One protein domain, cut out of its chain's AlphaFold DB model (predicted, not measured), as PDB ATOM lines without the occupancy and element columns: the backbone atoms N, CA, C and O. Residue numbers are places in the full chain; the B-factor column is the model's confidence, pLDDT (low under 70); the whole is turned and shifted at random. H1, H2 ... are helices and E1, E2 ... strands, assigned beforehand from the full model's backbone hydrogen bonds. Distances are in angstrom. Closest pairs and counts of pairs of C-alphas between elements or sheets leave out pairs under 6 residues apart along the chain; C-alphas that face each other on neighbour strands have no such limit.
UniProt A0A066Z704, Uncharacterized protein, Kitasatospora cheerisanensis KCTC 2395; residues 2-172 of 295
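This is residues 2 to 172 of the 295 residues of an uncharacterized protein of Kitasatospora cheerisanensis KCTC 2395 (UniProt A0A066Z704). Helix H3 runs through the middle, with the long helix H5 crossing at its first end as a T, H1 meeting its last end, and a small two-stranded sheet on each of two different sides, E1 with E4 and E2 with E3. Little H4 bridges H1 and H5, long loops run between these parts, and residues 105 to 110 stick out as the tip of a loop before H5. The printed part has 171 residues with five named helices and four named strands, in the order H1 E1 H2 H3 H4 H5 E2 E3 E4; both sheets are antiparallel. The class is mixed, helices and strands, with under half of the residues in named elements. The whole is compact, with a radius of gyration of the C-alphas of 16.6 A and spans of 52 by 41 by 35 A.

H1, residues 2 to 17, begins at C-alpha 2 (-56.807, -27.749, -24.959) and is 22.2 A long. E1 is residues 27 to 31, 12.9 A, and H2 residues 46 to 50. H3, residues 57 to 71, is 21.0 A long from C-alpha 57 at (-47.645, -23.803, -6.348). H4 is residues 93 to 96. H5, residues 113 to 130, is the longest helix at 25.7 A. E2 is residues 134 to 138, E3 residues 144 to 147, and E4, residues 170 to 172, ends at C-alpha 172 (-57.625, -41.074, -1.514).

H3 is the hub, touching three helices. With residues 67 to 70 alone it touches H1, the same way at a shallow tilt of 30 degrees; the closest C-alphas are those of His 16 and Cys 70, 6.0 A. With residues 57 to 61 alone it touches H5, about perpendicular at 81 degrees, closest at Asn 57 and Ala 124, C-alphas 4.8 A apart. H2 and H3 only just touch, with 3 pairs of C-alphas within 8 A, the closest those of Ile 50 and Asn 57, 5.8 A. H4 touches H1, with C-alphas of Ala 8 and Leu 96 closest at 5.2 A. H4 also touches H5, with C-alphas of Thr 94 and Glu 118 closest at 5.8 A. The closest C-alphas of E1 and H3 are those of Phe 28 and Phe 66, 6.4 A; of H3 and E3, Ile 64 and Ala 147, 6.8 A. E1 and E4 are antiparallel, with N 30 and O 171 within hydrogen-bond range at 2.9 A. E2 and E3 form a hairpin, with N 135 and O 146 at 2.8 A. H1 and H5 are apart. In H1, H2, H3 and H5 every O i to N i+4 pair is within hydrogen-bond range; H4 is too short for one.

The C-alphas farthest apart, Lys 108 and Phe 167, are 55.3 A from each other. The printed part has no cut. The links E1 to H2, H3 to H4, H4 to H5 and E3 to E4 are long. Mean pLDDT of the printed part is 83.6; 27 residues are under 70, among them residues 100 to 112.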
ATOM      1  N   GLU A   2     -56.540 -26.305 -24.844       81.31
ATOM      2  CA  GLU A   2     -56.807 -27.749 -24.959       81.31
ATOM      3  C   GLU A   2     -55.571 -28.586 -25.331       81.31
ATOM      4  O   GLU A   2     -55.292 -29.581 -24.673       81.31
ATOM      5  N   GLN A   3     -54.775 -28.156 -26.314       82.25
ATOM      6  CA  GLN A   3     -53.560 -28.875 -26.727       82.25
ATOM      7  C   GLN A   3     -52.525 -29.001 -25.594       82.25
ATOM      8  O   GLN A   3     -51.965 -30.071 -25.372       82.25
ATOM      9  N   GLN A   4     -52.305 -27.925 -24.832       79.50
ATOM     10  CA  GLN A   4     -51.401 -27.930 -23.676       79.50
ATOM     11  C   GLN A   4     -51.920 -28.836 -22.550       79.50
ATOM     12  O   GLN A   4     -51.136 -29.555 -21.938       79.50
ATOM     13  N   TRP A   5     -53.234 -28.839 -22.305       86.50
ATOM     14  CA  TRP A   5     -53.868 -29.752 -21.352       86.50
ATOM     15  C   TRP A   5     -53.722 -31.223 -21.784       86.50
ATOM     16  O   TRP A   5     -53.284 -32.045 -20.978       86.50
ATOM     17  N   ARG A   6     -54.000 -31.554 -23.056       88.38
ATOM     18  CA  ARG A   6     -53.815 -32.912 -23.611       88.38
ATOM     19  C   ARG A   6     -52.369 -33.387 -23.474       88.38
ATOM     20  O   ARG A   6     -52.120 -34.533 -23.120       88.38
ATOM     21  N   ARG A   7     -51.407 -32.494 -23.707       88.69
ATOM     22  CA  ARG A   7     -49.988 -32.816 -23.539       88.69
ATOM     23  C   ARG A   7     -49.622 -33.084 -22.079       88.69
ATOM     24  O   ARG A   7     -49.026 -34.115 -21.797       88.69
ATOM     25  N   ALA A   8     -49.999 -32.202 -21.152       88.06
ATOM     26  CA  ALA A   8     -49.683 -32.380 -19.730       88.06
ATOM     27  C   ALA A   8     -50.316 -33.661 -19.150       88.06
ATOM     28  O   ALA A   8     -49.671 -34.397 -18.408       88.06
ATOM     29  N   THR A   9     -51.557 -33.972 -19.537       91.50
ATOM     30  CA  THR A   9     -52.247 -35.217 -19.146       91.50
ATOM     31  C   THR A   9     -51.618 -36.465 -19.765       91.50
ATOM     32  O   THR A   9     -51.439 -37.469 -19.071       91.50
ATOM     33  N   GLY A  10     -51.193 -36.390 -21.030       92.88
ATOM     34  CA  GLY A  10     -50.421 -37.446 -21.687       92.88
ATOM     35  C   GLY A  10     -49.106 -37.743 -20.961       92.88
ATOM     36  O   GLY A  10     -48.824 -38.897 -20.649       92.88
ATOM     37  N   LEU A  11     -48.349 -36.706 -20.591       92.50
ATOM     38  CA  LEU A  11     -47.107 -36.844 -19.823       92.50
ATOM     39  C   LEU A  11     -47.347 -37.414 -18.415       92.50
ATOM     40  O   LEU A  11     -46.604 -38.288 -17.975       92.50
ATOM     41  N   CYS A  12     -48.410 -37.003 -17.717       92.19
ATOM     42  CA  CYS A  12     -48.785 -37.627 -16.442       92.19
ATOM     43  C   CYS A  12     -49.142 -39.108 -16.594       92.19
ATOM     44  O   CYS A  12     -48.805 -39.910 -15.727       92.19
ATOM     45  N   SER A  13     -49.801 -39.479 -17.693       93.12
ATOM     46  CA  SER A  13     -50.123 -40.877 -17.990       93.12
ATOM     47  C   SER A  13     -48.862 -41.696 -18.275       93.12
ATOM     48  O   SER A  13     -48.748 -42.819 -17.793       93.12
ATOM     49  N   GLN A  14     -47.881 -41.121 -18.982       92.31
ATOM     50  CA  GLN A  14     -46.566 -41.739 -19.183       92.31
ATOM     51  C   GLN A  14     -45.822 -41.924 -17.854       92.31
ATOM     52  O   GLN A  14     -45.330 -43.016 -17.581       92.31
ATOM     53  N   LEU A  15     -45.798 -40.897 -16.995       90.56
ATOM     54  CA  LEU A  15     -45.202 -40.963 -15.656       90.56
ATOM     55  C   LEU A  15     -45.844 -42.066 -14.795       90.56
ATOM     56  O   LEU A  15     -45.151 -42.802 -14.094       90.56
ATOM     57  N   HIS A  16     -47.172 -42.190 -14.868       91.25
ATOM     58  CA  HIS A  16     -47.936 -43.219 -14.161       91.25
ATOM     59  C   HIS A  16     -47.663 -44.629 -14.701       91.25
ATOM     60  O   HIS A  16     -47.557 -45.571 -13.919       91.25
ATOM     61  N   ALA A  17     -47.532 -44.778 -16.022       88.44
ATOM     62  CA  ALA A  17     -47.304 -46.062 -16.682       88.44
ATOM     63  C   ALA A  17     -45.863 -46.577 -16.528       88.44
ATOM     64  O   ALA A  17     -45.660 -47.778 -16.364       88.44
ATOM     65  N   ALA A  18     -44.869 -45.681 -16.533       80.94
ATOM     66  CA  ALA A  18     -43.447 -46.032 -16.471       80.94
ATOM     67  C   ALA A  18     -43.042 -46.788 -15.191       80.94
ATOM     68  O   ALA A  18     -42.010 -47.452 -15.172       80.94
ATOM     69  N   ASN A  19     -43.858 -46.726 -14.134       66.94
ATOM     70  CA  ASN A  19     -43.589 -47.351 -12.838       66.94
ATOM     71  C   ASN A  19     -44.445 -48.606 -12.576       66.94
ATOM     72  O   ASN A  19     -44.705 -48.966 -11.431       66.94
ATOM     73  N   ALA A  20     -44.900 -49.300 -13.627       59.66
ATOM     74  CA  ALA A  20     -45.711 -50.515 -13.483       59.66
ATOM     75  C   ALA A  20     -45.010 -51.645 -12.690       59.66
ATOM     76  O   ALA A  20     -45.690 -52.471 -12.085       59.66
ATOM     77  N   SER A  21     -43.672 -51.660 -12.647       55.72
ATOM     78  CA  SER A  21     -42.870 -52.684 -11.964       55.72
ATOM     79  C   SER A  21     -42.934 -52.637 -10.430       55.72
ATOM     80  O   SER A  21     -42.664 -53.650  -9.791       55.72
ATOM     81  N   THR A  22     -43.324 -51.511  -9.820       58.72
ATOM     82  CA  THR A  22     -43.490 -51.353  -8.357       58.72
ATOM     83  C   THR A  22     -44.949 -51.459  -7.893       58.72
ATOM     84  O   THR A  22     -45.247 -51.242  -6.718       58.72
ATOM     85  N   GLY A  23     -45.859 -51.833  -8.799       67.25
ATOM     86  CA  GLY A  23     -47.302 -51.832  -8.580       67.25
ATOM     87  C   GLY A  23     -47.911 -50.490  -8.984       67.25
ATOM     88  O   GLY A  23     -47.617 -49.446  -8.403       67.25
ATOM     89  N   ARG A  24     -48.780 -50.515 -10.000       80.62
ATOM     90  CA  ARG A  24     -49.411 -49.305 -10.540       80.62
ATOM     91  C   ARG A  24     -50.236 -48.601  -9.459       80.62
ATOM     92  O   ARG A  24     -51.099 -49.211  -8.833       80.62
ATOM     93  N   LEU A  25     -49.999 -47.301  -9.273       87.88
ATOM     94  CA  LEU A  25     -50.737 -46.478  -8.313       87.88
ATOM     95  C   LEU A  25     -52.221 -46.414  -8.708       87.88
ATOM     96  O   LEU A  25     -52.566 -45.719  -9.657       87.88
ATOM     97  N   SER A  26     -53.107 -47.126  -8.015       89.31
ATOM     98  CA  SER A  26     -54.555 -47.022  -8.253       89.31
ATOM     99  C   SER A  26     -55.141 -45.769  -7.601       89.31
ATOM    100  O   SER A  26     -55.979 -45.085  -8.187       89.31
ATOM    101  N   THR A  27     -54.655 -45.432  -6.405       92.38
ATOM    102  CA  THR A  27     -55.120 -44.278  -5.633       92.38
ATOM    103  C   THR A  27     -53.978 -43.348  -5.257       92.38
ATOM    104  O   THR A  27     -52.995 -43.790  -4.667       92.38
ATOM    105  N   PHE A  28     -54.153 -42.058  -5.511       93.94
ATOM    106  CA  PHE A  28     -53.316 -40.970  -5.031       93.94
ATOM    107  C   PHE A  28     -53.775 -40.525  -3.634       93.94
ATOM    108  O   PHE A  28     -54.896 -40.035  -3.465       93.94
ATOM    109  N   ALA A  29     -52.936 -40.734  -2.620       95.75
ATOM    110  CA  ALA A  29     -53.253 -40.414  -1.230       95.75
ATOM    111  C   ALA A  29     -52.685 -39.050  -0.813       95.75
ATOM    112  O   ALA A  29     -51.581 -38.695  -1.202       95.75
ATOM    113  N   ILE A  30     -53.418 -38.289  -0.005       97.12
ATOM    114  CA  ILE A  30     -52.965 -36.994   0.527       97.12
ATOM    115  C   ILE A  30     -53.333 -36.946   2.006       97.12
ATOM    116  O   ILE A  30     -54.500 -37.165   2.353       97.12
ATOM    117  N   ARG A  31     -52.361 -36.678   2.877       96.12
ATOM    118  CA  ARG A  31     -52.541 -36.576   4.328       96.12
ATOM    119  C   ARG A  31     -53.416 -35.395   4.687       96.12
ATOM    120  O   ARG A  31     -53.308 -34.310   4.120       96.12
ATOM    121  N   SER A  32     -54.260 -35.592   5.693       95.69
ATOM    122  CA  SER A  32     -55.106 -34.526   6.215       95.69
ATOM    123  C   SER A  32     -54.283 -33.360   6.754       95.69
ATOM    124  O   SER A  32     -54.706 -32.225   6.590       95.69
ATOM    125  N   SER A  33     -53.082 -33.596   7.296       94.06
ATOM    126  CA  SER A  33     -52.181 -32.537   7.786       94.06
ATOM    127  C   SER A  33     -51.816 -31.488   6.729       94.06
ATOM    128  O   SER A  33     -51.456 -30.366   7.083       94.06
ATOM    129  N   PHE A  34     -51.945 -31.810   5.439       96.44
ATOM    130  CA  PHE A  34     -51.739 -30.852   4.359       96.44
ATOM    131  C   PHE A  34     -52.845 -29.784   4.281       96.44
ATOM    132  O   PHE A  34     -52.582 -28.647   3.886       96.44
ATOM    133  N   PHE A  35     -54.088 -30.132   4.631       95.88
ATOM    134  CA  PHE A  35     -55.270 -29.295   4.373       95.88
ATOM    135  C   PHE A  35     -56.248 -29.151   5.545       95.88
ATOM    136  O   PHE A  35     -57.266 -28.473   5.411       95.88
ATOM    137  N   PHE A  36     -55.958 -29.784   6.673       95.06
ATOM    138  CA  PHE A  36     -56.788 -29.823   7.863       95.06
ATOM    139  C   PHE A  36     -55.902 -29.660   9.097       95.06
ATOM    140  O   PHE A  36     -54.897 -30.357   9.248       95.06
ATOM    141  N   THR A  37     -56.329 -28.770   9.982       92.31
ATOM    142  CA  THR A  37     -55.732 -28.534  11.294       92.31
ATOM    143  C   THR A  37     -56.713 -29.016  12.355       92.31
ATOM    144  O   THR A  37     -57.919 -28.770  12.255       92.31
ATOM    145  N   ARG A  38     -56.224 -29.742  13.365       85.25
ATOM    146  CA  ARG A  38     -57.081 -30.153  14.484       85.25
ATOM    147  C   ARG A  38     -57.454 -28.934  15.330       85.25
ATOM    148  O   ARG A  38     -56.713 -27.965  15.371       85.25
ATOM    149  N   PHE A  39     -58.588 -28.986  16.024       73.31
ATOM    150  CA  PHE A  39     -59.082 -27.854  16.820       73.31
ATOM    151  C   PHE A  39     -58.100 -27.382  17.915       73.31
ATOM    152  O   PHE A  39     -58.105 -26.213  18.282       73.31
ATOM    153  N   ASP A  40     -57.254 -28.279  18.422       75.44
ATOM    154  CA  ASP A  40     -56.210 -28.005  19.416       75.44
ATOM    155  C   ASP A  40     -54.914 -27.426  18.818       75.44
ATOM    156  O   ASP A  40     -54.015 -27.012  19.548       75.44
ATOM    157  N   GLU A  41     -54.815 -27.357  17.491       81.44
ATOM    158  CA  GLU A  41     -53.675 -26.803  16.777       81.44
ATOM    159  C   GLU A  41     -54.024 -25.425  16.186       81.44
ATOM    160  O   GLU A  41     -55.072 -25.222  15.581       81.44
ATOM    161  N   THR A  42     -53.115 -24.455  16.306       72.81
ATOM    162  CA  THR A  42     -53.358 -23.062  15.866       72.81
ATOM    163  C   THR A  42     -52.700 -22.703  14.535       72.81
ATOM    164  O   THR A  42     -52.787 -21.564  14.077       72.81
ATOM    165  N   HIS A  43     -52.018 -23.651  13.893       85.38
ATOM    166  CA  HIS A  43     -51.261 -23.375  12.679       85.38
ATOM    167  C   HIS A  43     -52.129 -23.509  11.423       85.38
ATOM    168  O   HIS A  43     -52.855 -24.484  11.230       85.38
ATOM    169  N   THR A  44     -52.006 -22.536  10.524       90.69
ATOM    170  CA  THR A  44     -52.613 -22.583   9.192       90.69
ATOM    171  C   THR A  44     -52.040 -23.768   8.405       90.69
ATOM    172  O   THR A  44     -50.814 -23.837   8.289       90.69
ATOM    173  N   PRO A  45     -52.848 -24.669   7.818       93.94
ATOM    174  CA  PRO A  45     -52.335 -25.849   7.127       93.94
ATOM    175  C   PRO A  45     -51.651 -25.471   5.798       93.94
ATOM    176  O   PRO A  45     -52.014 -24.457   5.185       93.94
ATOM    177  N   PRO A  46     -50.665 -26.253   5.310       95.31
ATOM    178  CA  PRO A  46     -49.836 -25.857   4.170       95.31
ATOM    179  C   PRO A  46     -50.603 -25.527   2.890       95.31
ATOM    180  O   PRO A  46     -50.242 -24.565   2.208       95.31
ATOM    181  N   ILE A  47     -51.696 -26.240   2.588       96.69
ATOM    182  CA  ILE A  47     -52.511 -25.975   1.395       96.69
ATOM    183  C   ILE A  47     -52.968 -24.513   1.340       96.69
ATOM    184  O   ILE A  47     -52.985 -23.916   0.270       96.69
ATOM    185  N   VAL A  48     -53.294 -23.906   2.485       94.75
ATOM    186  CA  VAL A  48     -53.782 -22.525   2.567       94.75
ATOM    187  C   VAL A  48     -52.651 -21.549   2.253       94.75
ATOM    188  O   VAL A  48     -52.872 -20.549   1.575       94.75
ATOM    189  N   ARG A  49     -51.426 -21.864   2.690       93.00
ATOM    190  CA  ARG A  49     -50.234 -21.016   2.533       93.00
ATOM    191  C   ARG A  49     -49.671 -21.043   1.109       93.00
ATOM    192  O   ARG A  49     -48.981 -20.099   0.706       93.00
ATOM    193  N   ILE A  50     -49.972 -22.093   0.333       95.00
ATOM    194  CA  ILE A  50     -49.495 -22.252  -1.052       95.00
ATOM    195  C   ILE A  50     -50.578 -22.065  -2.124       95.00
ATOM    196  O   ILE A  50     -50.234 -21.811  -3.279       95.00
ATOM    197  N   ALA A  51     -51.866 -22.159  -1.784       90.56
ATOM    198  CA  ALA A  51     -52.981 -22.056  -2.732       90.56
ATOM    199  C   ALA A  51     -53.348 -20.606  -3.086       90.56
ATOM    200  O   ALA A  51     -54.493 -20.177  -2.929       90.56
ATOM    201  N   ALA A  52     -52.375 -19.851  -3.594       79.62
ATOM    202  CA  ALA A  52     -52.643 -18.551  -4.191       79.62
ATOM    203  C   ALA A  52     -53.575 -18.702  -5.407       79.62
ATOM    204  O   ALA A  52     -53.450 -19.646  -6.186       79.62
ATOM    205  N   THR A  53     -54.475 -17.735  -5.604       68.88
ATOM    206  CA  THR A  53     -55.419 -17.701  -6.739       68.88
ATOM    207  C   THR A  53     -54.719 -17.669  -8.097       68.88
ATOM    208  O   THR A  53     -55.280 -18.111  -9.100       68.88
ATOM    209  N   ARG A  54     -53.486 -17.154  -8.139       68.00
ATOM    210  CA  ARG A  54     -52.630 -17.107  -9.323       68.00
ATOM    211  C   ARG A  54     -51.311 -17.804  -9.028       68.00
ATOM    212  O   ARG A  54     -50.614 -17.447  -8.083       68.00
ATOM    213  N   GLY A  55     -50.954 -18.762  -9.873       81.25
ATOM    214  CA  GLY A  55     -49.694 -19.488  -9.784       81.25
ATOM    215  C   GLY A  55     -49.886 -20.987  -9.927       81.25
ATOM    216  O   GLY A  55     -50.986 -21.474 -10.165       81.25
ATOM    217  N   VAL A  56     -48.776 -21.705  -9.786       91.88
ATOM    218  CA  VAL A  56     -48.705 -23.156  -9.999       91.88
ATOM    219  C   VAL A  56     -48.268 -23.899  -8.739       91.88
ATOM    220  O   VAL A  56     -47.975 -25.080  -8.810       91.88
ATOM    221  N   ASN A  57     -48.213 -23.235  -7.578       95.12
ATOM    222  CA  ASN A  57     -47.645 -23.803  -6.348       95.12
ATOM    223  C   ASN A  57     -48.391 -25.063  -5.894       95.12
ATOM    224  O   ASN A  57     -47.773 -26.113  -5.739       95.12
ATOM    225  N   LEU A  58     -49.716 -24.968  -5.719       96.19
ATOM    226  CA  LEU A  58     -50.546 -26.107  -5.315       96.19
ATOM    227  C   LEU A  58     -50.496 -27.225  -6.359       96.19
ATOM    228  O   LEU A  58     -50.292 -28.382  -6.015       96.19
ATOM    229  N   GLN A  59     -50.636 -26.870  -7.635       95.50
ATOM    230  CA  GLN A  59     -50.572 -27.823  -8.737       95.50
ATOM    231  C   GLN A  59     -49.235 -28.573  -8.759       95.50
ATOM    232  O   GLN A  59     -49.217 -29.798  -8.813       95.50
ATOM    233  N   LEU A  60     -48.122 -27.842  -8.689       96.12
ATOM    234  CA  LEU A  60     -46.780 -28.405  -8.697       96.12
ATOM    235  C   LEU A  60     -46.547 -29.291  -7.475       96.12
ATOM    236  O   LEU A  60     -45.982 -30.367  -7.620       96.12
ATOM    237  N   TYR A  61     -47.017 -28.887  -6.295       97.56
ATOM    238  CA  TYR A  61     -46.883 -29.719  -5.104       97.56
ATOM    239  C   TYR A  61     -47.661 -31.033  -5.219       97.56
ATOM    240  O   TYR A  61     -47.119 -32.096  -4.934       97.56
ATOM    241  N   LEU A  62     -48.897 -30.988  -5.721       97.75
ATOM    242  CA  LEU A  62     -49.686 -32.199  -5.952       97.75
ATOM    243  C   LEU A  62     -49.065 -33.100  -7.029       97.75
ATOM    244  O   LEU A  62     -49.102 -34.318  -6.884       97.75
ATOM    245  N   LEU A  63     -48.434 -32.526  -8.059       97.06
ATOM    246  CA  LEU A  63     -47.645 -33.286  -9.034       97.06
ATOM    247  C   LEU A  63     -46.407 -33.933  -8.404       97.06
ATOM    248  O   LEU A  63     -46.100 -35.074  -8.735       97.06
ATOM    249  N   ILE A  64     -45.719 -33.241  -7.493       96.31
ATOM    250  CA  ILE A  64     -44.565 -33.781  -6.759       96.31
ATOM    251  C   ILE A  64     -44.991 -34.963  -5.881       96.31
ATOM    252  O   ILE A  64     -44.350 -36.009  -5.920       96.31
ATOM    253  N   LEU A  65     -46.098 -34.837  -5.141       96.44
ATOM    254  CA  LEU A  65     -46.638 -35.942  -4.340       96.44
ATOM    255  C   LEU A  65     -47.075 -37.124  -5.215       96.44
ATOM    256  O   LEU A  65     -46.811 -38.278  -4.877       96.44
ATOM    257  N   PHE A  66     -47.728 -36.844  -6.346       95.81
ATOM    258  CA  PHE A  66     -48.150 -37.872  -7.292       95.81
ATOM    259  C   PHE A  66     -46.950 -38.609  -7.899       95.81
ATOM    260  O   PHE A  66     -46.952 -39.838  -7.947       95.81
ATOM    261  N   GLU A  67     -45.908 -37.882  -8.312       94.50
ATOM    262  CA  GLU A  67     -44.670 -38.463  -8.836       94.50
ATOM    263  C   GLU A  67     -43.978 -39.335  -7.787       94.50
ATOM    264  O   GLU A  67     -43.674 -40.496  -8.064       94.50
ATOM    265  N   ALA A  68     -43.828 -38.823  -6.563       93.31
ATOM    266  CA  ALA A  68     -43.241 -39.563  -5.455       93.31
ATOM    267  C   ALA A  68     -44.001 -40.871  -5.172       93.31
ATOM    268  O   ALA A  68     -43.389 -41.926  -5.002       93.31
ATOM    269  N   GLN A  69     -45.337 -40.843  -5.178       93.25
ATOM    270  CA  GLN A  69     -46.152 -42.047  -4.984       93.25
ATOM    271  C   GLN A  69     -46.111 -43.013  -6.168       93.25
ATOM    272  O   GLN A  69     -46.162 -44.222  -5.942       93.25
ATOM    273  N   CYS A  70     -45.990 -42.521  -7.403       91.25
ATOM    274  CA  CYS A  70     -45.785 -43.378  -8.572       91.25
ATOM    275  C   CYS A  70     -44.452 -44.127  -8.490       91.25
ATOM    276  O   CYS A  70     -44.380 -45.294  -8.857       91.25
ATOM    277  N   ARG A  71     -43.403 -43.466  -7.994       87.88
ATOM    278  CA  ARG A  71     -42.030 -43.991  -7.995       87.88
ATOM    279  C   ARG A  71     -41.614 -44.683  -6.697       87.88
ATOM    280  O   ARG A  71     -40.467 -45.112  -6.575       87.88
ATOM    281  N   ARG A  72     -42.512 -44.750  -5.710       83.00
ATOM    282  CA  ARG A  72     -42.196 -45.242  -4.367       83.00
ATOM    283  C   ARG A  72     -41.611 -46.654  -4.414       83.00
ATOM    284  O   ARG A  72     -42.139 -47.545  -5.079       83.00
ATOM    285  N   ARG A  73     -40.558 -46.871  -3.631       70.81
ATOM    286  CA  ARG A  73     -39.966 -48.182  -3.368       70.81
ATOM    287  C   ARG A  73     -39.857 -48.342  -1.857       70.81
ATOM    288  O   ARG A  73     -39.270 -47.494  -1.197       70.81
ATOM    289  N   TYR A  74     -40.467 -49.392  -1.307       70.38
ATOM    290  CA  TYR A  74     -40.534 -49.614   0.149       70.38
ATOM    291  C   TYR A  74     -41.048 -48.389   0.935       70.38
ATOM    292  O   TYR A  74     -40.504 -48.022   1.969       70.38
ATOM    293  N   GLY A  75     -42.070 -47.706   0.410       73.69
ATOM    294  CA  GLY A  75     -42.694 -46.553   1.070       73.69
ATOM    295  C   GLY A  75     -41.991 -45.206   0.864       73.69
ATOM    296  O   GLY A  75     -42.648 -44.186   1.030       73.69
ATOM    297  N   SER A  76     -40.732 -45.155   0.416       82.12
ATOM    298  CA  SER A  76     -40.008 -43.897   0.150       82.12
ATOM    299  C   SER A  76     -39.785 -43.655  -1.347       82.12
ATOM    300  O   SER A  76     -39.679 -44.597  -2.133       82.12
ATOM    301  N   ALA A  77     -39.722 -42.386  -1.757       82.94
ATOM    302  CA  ALA A  77     -39.495 -41.989  -3.151       82.94
ATOM    303  C   ALA A  77     -38.096 -41.404  -3.420       82.94
ATOM    304  O   ALA A  77     -37.679 -41.334  -4.579       82.94
ATOM    305  N   GLY A  78     -37.356 -41.007  -2.375       86.56
ATOM    306  CA  GLY A  78     -36.073 -40.303  -2.500       86.56
ATOM    307  C   GLY A  78     -36.140 -39.039  -3.382       86.56
ATOM    308  O   GLY A  78     -37.219 -38.486  -3.606       86.56
ATOM    309  N   PRO A  79     -34.992 -38.562  -3.898       90.69
ATOM    310  CA  PRO A  79     -34.952 -37.474  -4.870       90.69
ATOM    311  C   PRO A  79     -35.631 -37.839  -6.194       90.69
ATOM    312  O   PRO A  79     -35.420 -38.925  -6.738       90.69
ATOM    313  N   SER A  80     -36.398 -36.902  -6.742       91.25
ATOM    314  CA  SER A  80     -37.021 -37.039  -8.055       91.25
ATOM    315  C   SER A  80     -35.971 -37.004  -9.171       91.25
ATOM    316  O   SER A  80     -35.116 -36.111  -9.173       91.25
ATOM    317  N   PRO A  81     -36.043 -37.913 -10.159       89.62
ATOM    318  CA  PRO A  81     -35.152 -37.902 -11.314       89.62
ATOM    319  C   PRO A  81     -35.547 -36.842 -12.351       89.62
ATOM    320  O   PRO A  81     -34.807 -36.623 -13.311       89.62
ATOM    321  N   LEU A  82     -36.716 -36.205 -12.204       90.44
ATOM    322  CA  LEU A  82     -37.219 -35.272 -13.201       90.44
ATOM    323  C   LEU A  82     -36.360 -34.004 -13.254       90.44
ATOM    324  O   LEU A  82     -36.214 -33.309 -12.239       90.44
ATOM    325  N   PRO A  83     -35.835 -33.638 -14.437       91.38
ATOM    326  CA  PRO A  83     -35.146 -32.375 -14.595       91.38
ATOM    327  C   PRO A  83     -36.137 -31.221 -14.438       91.38
ATOM    328  O   PRO A  83     -37.339 -31.337 -14.694       91.38
ATOM    329  N   LEU A  84     -35.611 -30.055 -14.069       88.88
ATOM    330  CA  LEU A  84     -36.414 -28.840 -14.001       88.88
ATOM    331  C   LEU A  84     -37.051 -28.505 -15.356       88.88
ATOM    332  O   LEU A  84     -38.241 -28.213 -15.419       88.88
ATOM    333  N   SER A  85     -36.253 -28.554 -16.421       86.25
ATOM    334  CA  SER A  85     -36.632 -28.170 -17.779       86.25
ATOM    335  C   SER A  85     -36.012 -29.160 -18.761       86.25
ATOM    336  O   SER A  85     -34.859 -29.550 -18.591       86.25
ATOM    337  N   SER A  86     -36.777 -29.581 -19.764       83.62
ATOM    338  CA  SER A  86     -36.333 -30.467 -20.850       83.62
ATOM    339  C   SER A  86     -37.004 -30.056 -22.162       83.62
ATOM    340  O   SER A  86     -37.731 -29.058 -22.195       83.62
ATOM    341  N   HIS A  87     -36.769 -30.767 -23.263       78.00
ATOM    342  CA  HIS A  87     -37.574 -30.600 -24.476       78.00
ATOM    343  C   HIS A  87     -39.064 -30.753 -24.155       78.00
ATOM    344  O   HIS A  87     -39.451 -31.403 -23.189       78.00
ATOM    345  N   GLU A  88     -39.906 -30.084 -24.936       70.56
ATOM    346  CA  GLU A  88     -41.335 -29.950 -24.649       70.56
ATOM    347  C   GLU A  88     -42.052 -31.307 -24.463       70.56
ATOM    348  O   GLU A  88     -42.927 -31.440 -23.605       70.56
ATOM    349  N   GLU A  89     -41.640 -32.319 -25.214       78.50
ATOM    350  CA  GLU A  89     -42.231 -33.660 -25.208       78.50
ATOM    351  C   GLU A  89     -41.610 -34.598 -24.163       78.50
ATOM    352  O   GLU A  89     -42.098 -35.706 -23.965       78.50
ATOM    353  N   ALA A  90     -40.564 -34.156 -23.464       87.19
ATOM    354  CA  ALA A  90     -39.871 -34.945 -22.456       87.19
ATOM    355  C   ALA A  90     -40.313 -34.572 -21.035       87.19
ATOM    356  O   ALA A  90     -40.503 -33.396 -20.705       87.19
ATOM    357  N   LEU A  91     -40.398 -35.587 -20.168       91.06
ATOM    358  CA  LEU A  91     -40.763 -35.422 -18.763       91.06
ATOM    359  C   LEU A  91     -39.802 -34.463 -18.043       91.06
ATOM    360  O   LEU A  91     -38.588 -34.645 -18.002       91.06
ATOM    361  N   SER A  92     -40.383 -33.416 -17.473       92.19
ATOM    362  CA  SER A  92     -39.720 -32.370 -16.692       92.19
ATOM    363  C   SER A  92     -40.756 -31.593 -15.888       92.19
ATOM    364  O   SER A  92     -41.931 -31.542 -16.274       92.19
ATOM    365  N   TRP A  93     -40.336 -30.920 -14.816       93.31
ATOM    366  CA  TRP A  93     -41.257 -30.117 -14.003       93.31
ATOM    367  C   TRP A  93     -41.953 -29.014 -14.811       93.31
ATOM    368  O   TRP A  93     -43.138 -28.750 -14.597       93.31
ATOM    369  N   THR A  94     -41.274 -28.409 -15.791       90.56
ATOM    370  CA  THR A  94     -41.906 -27.449 -16.710       90.56
ATOM    371  C   THR A  94     -42.890 -28.089 -17.681       90.56
ATOM    372  O   THR A  94     -43.918 -27.479 -17.953       90.56
ATOM    373  N   SER A  95     -42.629 -29.290 -18.200       89.81
ATOM    374  CA  SER A  95     -43.551 -29.972 -19.128       89.81
ATOM    375  C   SER A  95     -44.834 -30.482 -18.451       89.81
ATOM    376  O   SER A  95     -45.899 -30.446 -19.062       89.81
ATOM    377  N   LEU A  96     -44.743 -30.902 -17.181       91.56
ATOM    378  CA  LEU A  96     -45.880 -31.371 -16.382       91.56
ATOM    379  C   LEU A  96     -46.726 -30.211 -15.847       91.56
ATOM    380  O   LEU A  96     -47.909 -30.362 -15.557       91.56
ATOM    381  N   THR A  97     -46.140 -29.023 -15.711       88.81
ATOM    382  CA  THR A  97     -46.861 -27.873 -15.174       88.81
ATOM    383  C   THR A  97     -47.633 -27.152 -16.273       88.81
ATOM    384  O   THR A  97     -47.075 -26.427 -17.093       88.81
ATOM    385  N   PHE A  98     -48.955 -27.272 -16.252       80.50
ATOM    386  CA  PHE A  98     -49.836 -26.371 -16.982       80.50
ATOM    387  C   PHE A  98     -49.834 -24.966 -16.355       80.50
ATOM    388  O   PHE A  98     -49.935 -24.823 -15.143       80.50
ATOM    389  N   SER A  99     -49.744 -23.920 -17.177       71.38
ATOM    390  CA  SER A  99     -49.928 -22.532 -16.751       71.38
ATOM    391  C   SER A  99     -50.637 -21.770 -17.858       71.38
ATOM    392  O   SER A  99     -50.266 -21.906 -19.024       71.38
ATOM    393  N   LYS A 100     -51.610 -20.923 -17.501       60.97
ATOM    394  CA  LYS A 100     -52.271 -19.980 -18.424       60.97
ATOM    395  C   LYS A 100     -51.344 -18.817 -18.829       60.97
ATOM    396  O   LYS A 100     -51.813 -17.698 -18.996       60.97
ATOM    397  N   ALA A 101     -50.033 -19.042 -18.916       49.22
ATOM    398  CA  ALA A 101     -49.079 -18.026 -19.333       49.22
ATOM    399  C   ALA A 101     -49.374 -17.635 -20.788       49.22
ATOM    400  O   ALA A 101     -49.045 -18.372 -21.717       49.22
ATOM    401  N   THR A 102     -50.035 -16.495 -20.968       43.50
ATOM    402  CA  THR A 102     -50.136 -15.799 -22.248       43.50
ATOM    403  C   THR A 102     -48.782 -15.190 -22.587       43.50
ATOM    404  O   THR A 102     -48.025 -14.794 -21.695       43.50
ATOM    405  N   GLU A 103     -48.455 -15.117 -23.874       40.72
ATOM    406  CA  GLU A 103     -47.355 -14.272 -24.326       40.72
ATOM    407  C   GLU A 103     -47.671 -12.826 -23.933       40.72
ATOM    408  O   GLU A 103     -48.728 -12.291 -24.265       40.72
ATOM    409  N   ASN A 104     -46.772 -12.195 -23.180       43.09
ATOM    410  CA  ASN A 104     -46.885 -10.776 -22.873       43.09
ATOM    411  C   ASN A 104     -46.357  -9.995 -24.080       43.09
ATOM    412  O   ASN A 104     -45.233  -9.499 -24.050       43.09
ATOM    413  N   ALA A 105     -47.165  -9.885 -25.136       43.44
ATOM    414  CA  ALA A 105     -46.820  -9.164 -26.366       43.44
ATOM    415  C   ALA A 105     -46.621  -7.637 -26.172       43.44
ATOM    416  O   ALA A 105     -46.359  -6.927 -27.135       43.44
ATOM    417  N   GLY A 106     -46.738  -7.123 -24.938       46.16
ATOM    418  CA  GLY A 106     -46.630  -5.698 -24.594       46.16
ATOM    419  C   GLY A 106     -45.409  -5.295 -23.754       46.16
ATOM    420  O   GLY A 106     -45.319  -4.135 -23.360       46.16
ATOM    421  N   ILE A 107     -44.481  -6.207 -23.435       46.91
ATOM    422  CA  ILE A 107     -43.243  -5.874 -22.699       46.91
ATOM    423  C   ILE A 107     -42.066  -5.829 -23.684       46.91
ATOM    424  O   ILE A 107     -41.949  -6.713 -24.527       46.91
ATOM    425  N   LYS A 108     -41.180  -4.825 -23.542       44.41
ATOM    426  CA  LYS A 108     -40.025  -4.486 -24.414       44.41
ATOM    427  C   LYS A 108     -39.092  -5.646 -24.823       44.41
ATOM    428  O   LYS A 108     -38.275  -5.451 -25.714       44.41
ATOM    429  N   VAL A 109     -39.202  -6.826 -24.210       47.97
ATOM    430  CA  VAL A 109     -38.543  -8.062 -24.658       47.97
ATOM    431  C   VAL A 109     -39.551  -9.217 -24.547       47.97
ATOM    432  O   VAL A 109     -39.956  -9.544 -23.426       47.97
ATOM    433  N   PRO A 110     -39.971  -9.846 -25.661       49.62
ATOM    434  CA  PRO A 110     -40.874 -10.991 -25.627       49.62
ATOM    435  C   PRO A 110     -40.215 -12.165 -24.892       49.62
ATOM    436  O   PRO A 110     -39.252 -12.761 -25.372       49.62
ATOM    437  N   ILE A 111     -40.717 -12.514 -23.707       58.34
ATOM    438  CA  ILE A 111     -40.304 -13.742 -23.021       58.34
ATOM    439  C   ILE A 111     -41.131 -14.891 -23.595       58.34
ATOM    440  O   ILE A 111     -42.362 -14.852 -23.534       58.34
ATOM    441  N   SER A 112     -40.465 -15.929 -24.111       68.69
ATOM    442  CA  SER A 112     -41.156 -17.113 -24.629       68.69
ATOM    443  C   SER A 112     -42.039 -17.754 -23.551       68.69
ATOM    444  O   SER A 112     -41.710 -17.767 -22.358       68.69
ATOM    445  N   SER A 113     -43.166 -18.335 -23.963       72.44
ATOM    446  CA  SER A 113     -44.086 -19.050 -23.065       72.44
ATOM    447  C   SER A 113     -43.371 -20.111 -22.207       72.44
ATOM    448  O   SER A 113     -43.677 -20.275 -21.022       72.44
ATOM    449  N   ARG A 114     -42.347 -20.761 -22.772       76.00
ATOM    450  CA  ARG A 114     -41.456 -21.712 -22.096       76.00
ATOM    451  C   ARG A 114     -40.619 -21.063 -20.989       76.00
ATOM    452  O   ARG A 114     -40.609 -21.578 -19.873       76.00
ATOM    453  N   ALA A 115     -39.947 -19.945 -21.266       79.50
ATOM    454  CA  ALA A 115     -39.127 -19.246 -20.274       79.50
ATOM    455  C   ALA A 115     -39.980 -18.687 -19.119       79.50
ATOM    456  O   ALA A 115     -39.603 -18.796 -17.950       79.50
ATOM    457  N   ASN A 116     -41.183 -18.183 -19.423       82.88
ATOM    458  CA  ASN A 116     -42.152 -17.773 -18.403       82.88
ATOM    459  C   ASN A 116     -42.585 -18.947 -17.515       82.88
ATOM    460  O   ASN A 116     -42.629 -18.810 -16.289       82.88
ATOM    461  N   ARG A 117     -42.861 -20.114 -18.105       84.12
ATOM    462  CA  ARG A 117     -43.219 -21.323 -17.353       84.12
ATOM    463  C   ARG A 117     -42.071 -21.807 -16.475       84.12
ATOM    464  O   ARG A 117     -42.294 -22.127 -15.313       84.12
ATOM    465  N   GLU A 118     -40.842 -21.807 -16.987       88.56
ATOM    466  CA  GLU A 118     -39.667 -22.157 -16.188       88.56
ATOM    467  C   GLU A 118     -39.495 -21.224 -14.987       88.56
ATOM    468  O   GLU A 118     -39.301 -21.696 -13.864       88.56
ATOM    469  N   ARG A 119     -39.653 -19.910 -15.181       87.69
ATOM    470  CA  ARG A 119     -39.634 -18.933 -14.084       87.69
ATOM    471  C   ARG A 119     -40.726 -19.218 -13.049       87.69
ATOM    472  O   ARG A 119     -40.449 -19.171 -11.851       87.69
ATOM    473  N   GLN A 120     -41.944 -19.531 -13.491       89.31
ATOM    474  CA  GLN A 120     -43.055 -19.867 -12.596       89.31
ATOM    475  C   GLN A 120     -42.781 -21.140 -11.794       89.31
ATOM    476  O   GLN A 120     -42.972 -21.131 -10.582       89.31
ATOM    477  N   VAL A 121     -42.265 -22.195 -12.431       92.00
ATOM    478  CA  VAL A 121     -41.887 -23.439 -11.745       92.00
ATOM    479  C   VAL A 121     -40.750 -23.189 -10.754       92.00
ATOM    480  O   VAL A 121     -40.844 -23.614  -9.608       92.00
ATOM    481  N   ARG A 122     -39.702 -22.437 -11.122       92.44
ATOM    482  CA  ARG A 122     -38.604 -22.084 -10.198       92.44
ATOM    483  C   ARG A 122     -39.093 -21.303  -8.979       92.44
ATOM    484  O   ARG A 122     -38.617 -21.566  -7.870       92.44
ATOM    485  N   SER A 123     -40.012 -20.362  -9.192       91.94
ATOM    486  CA  SER A 123     -40.646 -19.575  -8.131       91.94
ATOM    487  C   SER A 123     -41.505 -20.456  -7.225       91.94
ATOM    488  O   SER A 123     -41.356 -20.416  -6.006       91.94
ATOM    489  N   ALA A 124     -42.320 -21.335  -7.813       93.81
ATOM    490  CA  ALA A 124     -43.142 -22.286  -7.078       93.81
ATOM    491  C   ALA A 124     -42.290 -23.241  -6.238       93.81
ATOM    492  O   ALA A 124     -42.517 -23.357  -5.042       93.81
ATOM    493  N   LEU A 125     -41.241 -23.842  -6.810       94.56
ATOM    494  CA  LEU A 125     -40.301 -24.675  -6.056       94.56
ATOM    495  C   LEU A 125     -39.662 -23.899  -4.900       94.56
ATOM    496  O   LEU A 125     -39.484 -24.450  -3.820       94.56
ATOM    497  N   LYS A 126     -39.302 -22.622  -5.095       93.50
ATOM    498  CA  LYS A 126     -38.760 -21.802  -3.999       93.50
ATOM    499  C   LYS A 126     -39.803 -21.662  -2.894       93.50
ATOM    500  O   LYS A 126     -39.496 -21.958  -1.750       93.50
ATOM    501  N   ARG A 127     -41.034 -21.300  -3.253       94.31
ATOM    502  CA  ARG A 127     -42.129 -21.150  -2.297       94.31
ATOM    503  C   ARG A 127     -42.425 -22.443  -1.533       94.31
ATOM    504  O   ARG A 127     -42.653 -22.378  -0.337       94.31
ATOM    505  N   LEU A 128     -42.408 -23.596  -2.202       95.19
ATOM    506  CA  LEU A 128     -42.616 -24.901  -1.567       95.19
ATOM    507  C   LEU A 128     -41.480 -25.264  -0.599       95.19
ATOM    508  O   LEU A 128     -41.742 -25.858   0.441       95.19
ATOM    509  N   ALA A 129     -40.238 -24.895  -0.923       93.56
ATOM    510  CA  ALA A 129     -39.096 -25.095  -0.031       93.56
ATOM    511  C   ALA A 129     -39.161 -24.170   1.194       93.56
ATOM    512  O   ALA A 129     -38.951 -24.630   2.312       93.56
ATOM    513  N   ASP A 130     -39.529 -22.900   0.990       91.81
ATOM    514  CA  ASP A 130     -39.751 -21.929   2.071       91.81
ATOM    515  C   ASP A 130     -40.896 -22.371   3.011       91.81
ATOM    516  O   ASP A 130     -40.951 -21.955   4.160       91.81
ATOM    517  N   GLU A 131     -41.809 -23.212   2.518       92.62
ATOM    518  CA  GLU A 131     -42.919 -23.804   3.275       92.62
ATOM    519  C   GLU A 131     -42.608 -25.185   3.870       92.62
ATOM    520  O   GLU A 131     -43.502 -25.842   4.405       92.62
ATOM    521  N   GLY A 132     -41.361 -25.654   3.749       92.94
ATOM    522  CA  GLY A 132     -40.924 -26.935   4.303       92.94
ATOM    523  C   GLY A 132     -41.550 -28.162   3.638       92.94
ATOM    524  O   GLY A 132     -41.534 -29.239   4.221       92.94
ATOM    525  N   LEU A 133     -42.108 -28.016   2.433       94.94
ATOM    526  CA  LEU A 133     -42.800 -29.095   1.718       94.94
ATOM    527  C   LEU A 133     -41.887 -29.871   0.768       94.94
ATOM    528  O   LEU A 133     -42.196 -31.001   0.384       94.94
ATOM    529  N   ILE A 134     -40.775 -29.259   0.359       94.69
ATOM    530  CA  ILE A 134     -39.757 -29.894  -0.475       94.69
ATOM    531  C   ILE A 134     -38.359 -29.475  -0.031       94.69
ATOM    532  O   ILE A 134     -38.149 -28.368   0.462       94.69
ATOM    533  N   GLN A 135     -37.383 -30.319  -0.331       92.25
ATOM    534  CA  GLN A 135     -35.979 -29.956  -0.389       92.25
ATOM    535  C   GLN A 135     -35.564 -29.828  -1.857       92.25
ATOM    536  O   GLN A 135     -35.875 -30.673  -2.697       92.25
ATOM    537  N   ARG A 136     -34.867 -28.742  -2.189       88.12
ATOM    538  CA  ARG A 136     -34.326 -28.506  -3.534       88.12
ATOM    539  C   ARG A 136     -32.837 -28.799  -3.556       88.12
ATOM    540  O   ARG A 136     -32.188 -28.671  -2.524       88.12
ATOM    541  N   ASN A 137     -32.304 -29.052  -4.753       83.44
ATOM    542  CA  ASN A 137     -30.865 -29.150  -4.984       83.44
ATOM    543  C   ASN A 137     -30.243 -30.229  -4.077       83.44
ATOM    544  O   ASN A 137     -29.298 -29.968  -3.342       83.44
ATOM    545  N   VAL A 138     -30.816 -31.434  -4.102       77.12
ATOM    546  CA  VAL A 138     -30.354 -32.567  -3.284       77.12
ATOM    547  C   VAL A 138     -29.372 -33.460  -4.054       77.12
ATOM    548  O   VAL A 138     -29.489 -33.585  -5.277       77.12
ATOM    549  N   GLY A 139     -28.434 -34.087  -3.331       68.00
ATOM    550  CA  GLY A 139     -27.393 -34.975  -3.871       68.00
ATOM    551  C   GLY A 139     -26.144 -34.256  -4.401       68.00
ATOM    552  O   GLY A 139     -26.008 -33.041  -4.262       68.00
ATOM    553  N   THR A 140     -25.244 -35.017  -5.036       60.41
ATOM    554  CA  THR A 140     -23.985 -34.515  -5.618       60.41
ATOM    555  C   THR A 140     -23.856 -34.975  -7.080       60.41
ATOM    556  O   THR A 140     -23.731 -36.178  -7.305       60.41
ATOM    557  N   PRO A 141     -23.869 -34.067  -8.082       71.75
ATOM    558  CA  PRO A 141     -24.145 -32.634  -7.972       71.75
ATOM    559  C   PRO A 141     -25.637 -32.347  -7.695       71.75
ATOM    560  O   PRO A 141     -26.512 -33.075  -8.171       71.75
ATOM    561  N   PRO A 142     -25.960 -31.257  -6.986       68.50
ATOM    562  CA  PRO A 142     -27.319 -30.998  -6.530       68.50
ATOM    563  C   PRO A 142     -28.221 -30.468  -7.654       68.50
ATOM    564  O   PRO A 142     -28.064 -29.336  -8.115       68.50
ATOM    565  N   ARG A 143     -29.192 -31.275  -8.103       73.50
ATOM    566  CA  ARG A 143     -30.118 -30.892  -9.198       73.50
ATOM    567  C   ARG A 143     -31.568 -31.340  -9.016       73.50
ATOM    568  O   ARG A 143     -32.438 -30.870  -9.748       73.50
ATOM    569  N   ALA A 144     -31.832 -32.226  -8.059       85.00
ATOM    570  CA  ALA A 144     -33.135 -32.855  -7.887       85.00
ATOM    571  C   ALA A 144     -34.028 -32.120  -6.876       85.00
ATOM    572  O   ALA A 144     -33.571 -31.318  -6.054       85.00
ATOM    573  N   VAL A 145     -35.322 -32.424  -6.949       91.56
ATOM    574  CA  VAL A 145     -36.341 -32.037  -5.967       91.56
ATOM    575  C   VAL A 145     -36.684 -33.269  -5.141       91.56
ATOM    576  O   VAL A 145     -36.838 -34.347  -5.701       91.56
ATOM    577  N   MET A 146     -36.823 -33.119  -3.830       92.06
ATOM    578  CA  MET A 146     -37.267 -34.187  -2.938       92.06
ATOM    579  C   MET A 146     -38.449 -33.702  -2.110       92.06
ATOM    580  O   MET A 146     -38.396 -32.615  -1.539       92.06
ATOM    581  N   ALA A 147     -39.519 -34.490  -2.062       94.25
ATOM    582  CA  ALA A 147     -40.673 -34.189  -1.227       94.25
ATOM    583  C   ALA A 147     -40.335 -34.386   0.261       94.25
ATOM    584  O   ALA A 147     -39.590 -35.300   0.626       94.25
ATOM    585  N   LEU A 148     -40.904 -33.532   1.105       94.12
ATOM    586  CA  LEU A 148     -40.859 -33.642   2.561       94.12
ATOM    587  C   LEU A 148     -42.249 -33.999   3.102       94.12
ATOM    588  O   LEU A 148     -43.207 -34.129   2.332       94.12
ATOM    589  N   ASP A 149     -42.350 -34.171   4.417       92.25
ATOM    590  CA  ASP A 149     -43.626 -34.410   5.090       92.25
ATOM    591  C   ASP A 149     -44.695 -33.362   4.727       92.25
ATOM    592  O   ASP A 149     -44.450 -32.152   4.664       92.25
ATOM    593  N   GLU A 150     -45.916 -33.847   4.503       94.00
ATOM    594  CA  GLU A 150     -47.033 -33.047   4.000       94.00
ATOM    595  C   GLU A 150     -47.530 -31.983   4.984       94.00
ATOM    596  O   GLU A 150     -48.229 -31.056   4.573       94.00
ATOM    597  N   SER A 151     -47.166 -32.069   6.270       90.25
ATOM    598  CA  SER A 151     -47.512 -31.042   7.251       90.25
ATOM    599  C   SER A 151     -46.679 -29.767   7.091       90.25
ATOM    600  O   SER A 151     -47.006 -28.755   7.715       90.25
ATOM    601  N   GLY A 152     -45.570 -29.809   6.338       84.75
ATOM    602  CA  GLY A 152     -44.638 -28.685   6.187       84.75
ATOM    603  C   GLY A 152     -44.087 -28.168   7.522       84.75
ATOM    604  O   GLY A 152     -43.766 -26.990   7.651       84.75
ATOM    605  N   LYS A 153     -44.058 -29.017   8.562       79.69
ATOM    606  CA  LYS A 153     -43.545 -28.630   9.882       79.69
ATOM    607  C   LYS A 153     -42.022 -28.731   9.829       79.69
ATOM    608  O   LYS A 153     -41.479 -29.820   9.661       79.69
ATOM    609  N   HIS A 154     -41.335 -27.613  10.052       62.28
ATOM    610  CA  HIS A 154     -39.907 -27.612  10.360       62.28
ATOM    611  C   HIS A 154     -39.709 -28.186  11.770       62.28
ATOM    612  O   HIS A 154     -39.661 -27.457  12.759       62.28
ATOM    613  N   ARG A 155     -39.677 -29.516  11.895       58.94
ATOM    614  CA  ARG A 155     -39.183 -30.162  13.118       58.94
ATOM    615  C   ARG A 155     -37.665 -29.951  13.214       58.94
ATOM    616  O   ARG A 155     -37.028 -29.569  12.234       58.94
ATOM    617  N   LYS A 156     -37.080 -30.232  14.388       56.34
ATOM    618  CA  LYS A 156     -35.612 -30.250  14.573       56.34
ATOM    619  C   LYS A 156     -34.910 -31.141  13.536       56.34
ATOM    620  O   LYS A 156     -33.786 -30.851  13.153       56.34
ATOM    621  N   GLU A 157     -35.607 -32.167  13.051       65.06
ATOM    622  CA  GLU A 157     -35.184 -33.023  11.946       65.06
ATOM    623  C   GLU A 157     -36.165 -32.901  10.778       65.06
ATOM    624  O   GLU A 157     -37.384 -32.957  10.956       65.06
ATOM    625  N   THR A 158     -35.631 -32.724   9.571       73.50
ATOM    626  CA  THR A 158     -36.436 -32.682   8.347       73.50
ATOM    627  C   THR A 158     -36.914 -34.093   8.012       73.50
ATOM    628  O   THR A 158     -36.107 -34.959   7.688       73.50
ATOM    629  N   ALA A 159     -38.226 -34.322   8.085       83.81
ATOM    630  CA  ALA A 159     -38.824 -35.604   7.734       83.81
ATOM    631  C   ALA A 159     -38.999 -35.712   6.212       83.81
ATOM    632  O   ALA A 159     -39.696 -34.901   5.593       83.81
ATOM    633  N   PHE A 160     -38.353 -36.711   5.610       89.88
ATOM    634  CA  PHE A 160     -38.519 -37.018   4.191       89.88
ATOM    635  C   PHE A 160     -39.887 -37.626   3.917       89.88
ATOM    636  O   PHE A 160     -40.454 -38.321   4.755       89.88
ATOM    637  N   TYR A 161     -40.394 -37.387   2.712       92.19
ATOM    638  CA  TYR A 161     -41.669 -37.943   2.306       92.19
ATOM    639  C   TYR A 161     -41.640 -39.473   2.227       92.19
ATOM    640  O   TYR A 161     -40.838 -40.066   1.496       92.19
ATOM    641  N   HIS A 162     -42.612 -40.095   2.887       90.75
ATOM    642  CA  HIS A 162     -43.039 -41.465   2.638       90.75
ATOM    643  C   HIS A 162     -44.490 -41.488   2.160       90.75
ATOM    644  O   HIS A 162     -45.317 -40.660   2.557       90.75
ATOM    645  N   ALA A 163     -44.816 -42.448   1.300       88.81
ATOM    646  CA  ALA A 163     -46.191 -42.698   0.901       88.81
ATOM    647  C   ALA A 163     -47.023 -43.062   2.147       88.81
ATOM    648  O   ALA A 163     -46.534 -43.840   2.966       88.81
ATOM    649  N   PRO A 164     -48.253 -42.537   2.297       91.25
ATOM    650  CA  PRO A 164     -49.035 -42.774   3.502       91.25
ATOM    651  C   PRO A 164     -49.335 -44.248   3.762       91.25
ATOM    652  O   PRO A 164     -49.756 -44.971   2.849       91.25
ATOM    653  N   ASP A 165     -49.199 -44.657   5.022       87.00
ATOM    654  CA  ASP A 165     -49.610 -45.985   5.472       87.00
ATOM    655  C   ASP A 165     -51.144 -46.136   5.478       87.00
ATOM    656  O   ASP A 165     -51.888 -45.146   5.523       87.00
ATOM    657  N   PRO A 166     -51.677 -47.375   5.455       84.69
ATOM    658  CA  PRO A 166     -53.121 -47.617   5.438       84.69
ATOM    659  C   PRO A 166     -53.893 -46.942   6.582       84.69
ATOM    660  O   PRO A 166     -55.032 -46.519   6.365       84.69
ATOM    661  N   PHE A 167     -53.261 -46.814   7.753       87.62
ATOM    662  CA  PHE A 167     -53.845 -46.275   8.987       87.62
ATOM    663  C   PHE A 167     -53.743 -44.750   9.115       87.62
ATOM    664  O   PHE A 167     -54.356 -44.172  10.012       87.62
ATOM    665  N   GLU A 168     -52.993 -44.085   8.234       91.88
ATOM    666  CA  GLU A 168     -52.869 -42.632   8.279       91.88
ATOM    667  C   GLU A 168     -54.164 -41.934   7.841       91.88
ATOM    668  O   GLU A 168     -54.911 -42.393   6.967       91.88
ATOM    669  N   HIS A 169     -54.422 -40.763   8.427       93.25
ATOM    670  CA  HIS A 169     -55.555 -39.927   8.050       93.25
ATOM    671  C   HIS A 169     -55.298 -39.265   6.695       93.25
ATOM    672  O   HIS A 169     -54.604 -38.256   6.591       93.25
ATOM    673  N   VAL A 170     -55.881 -39.840   5.643       95.50
ATOM    674  CA  VAL A 170     -55.719 -39.371   4.262       95.50
ATOM    675  C   VAL A 170     -57.055 -39.203   3.544       95.50
ATOM    676  O   VAL A 170     -58.053 -39.865   3.859       95.50
ATOM    677  N   ILE A 171     -57.074 -38.380   2.500       96.00
ATOM    678  CA  ILE A 171     -58.002 -38.553   1.374       96.00
ATOM    679  C   ILE A 171     -57.327 -39.414   0.303       96.00
ATOM    680  O   ILE A 171     -56.109 -39.390   0.163       96.00
ATOM    681  N   ARG A 172     -58.114 -40.201  -0.435       95.12
ATOM    682  CA  ARG A 172     -57.625 -41.074  -1.514       95.12
ATOM    683  C   ARG A 172     -58.385 -40.769  -2.788       95.12
ATOM    684  O   ARG A 172     -59.581 -41.018  -2.830       95.12
TER     685      ARG A 172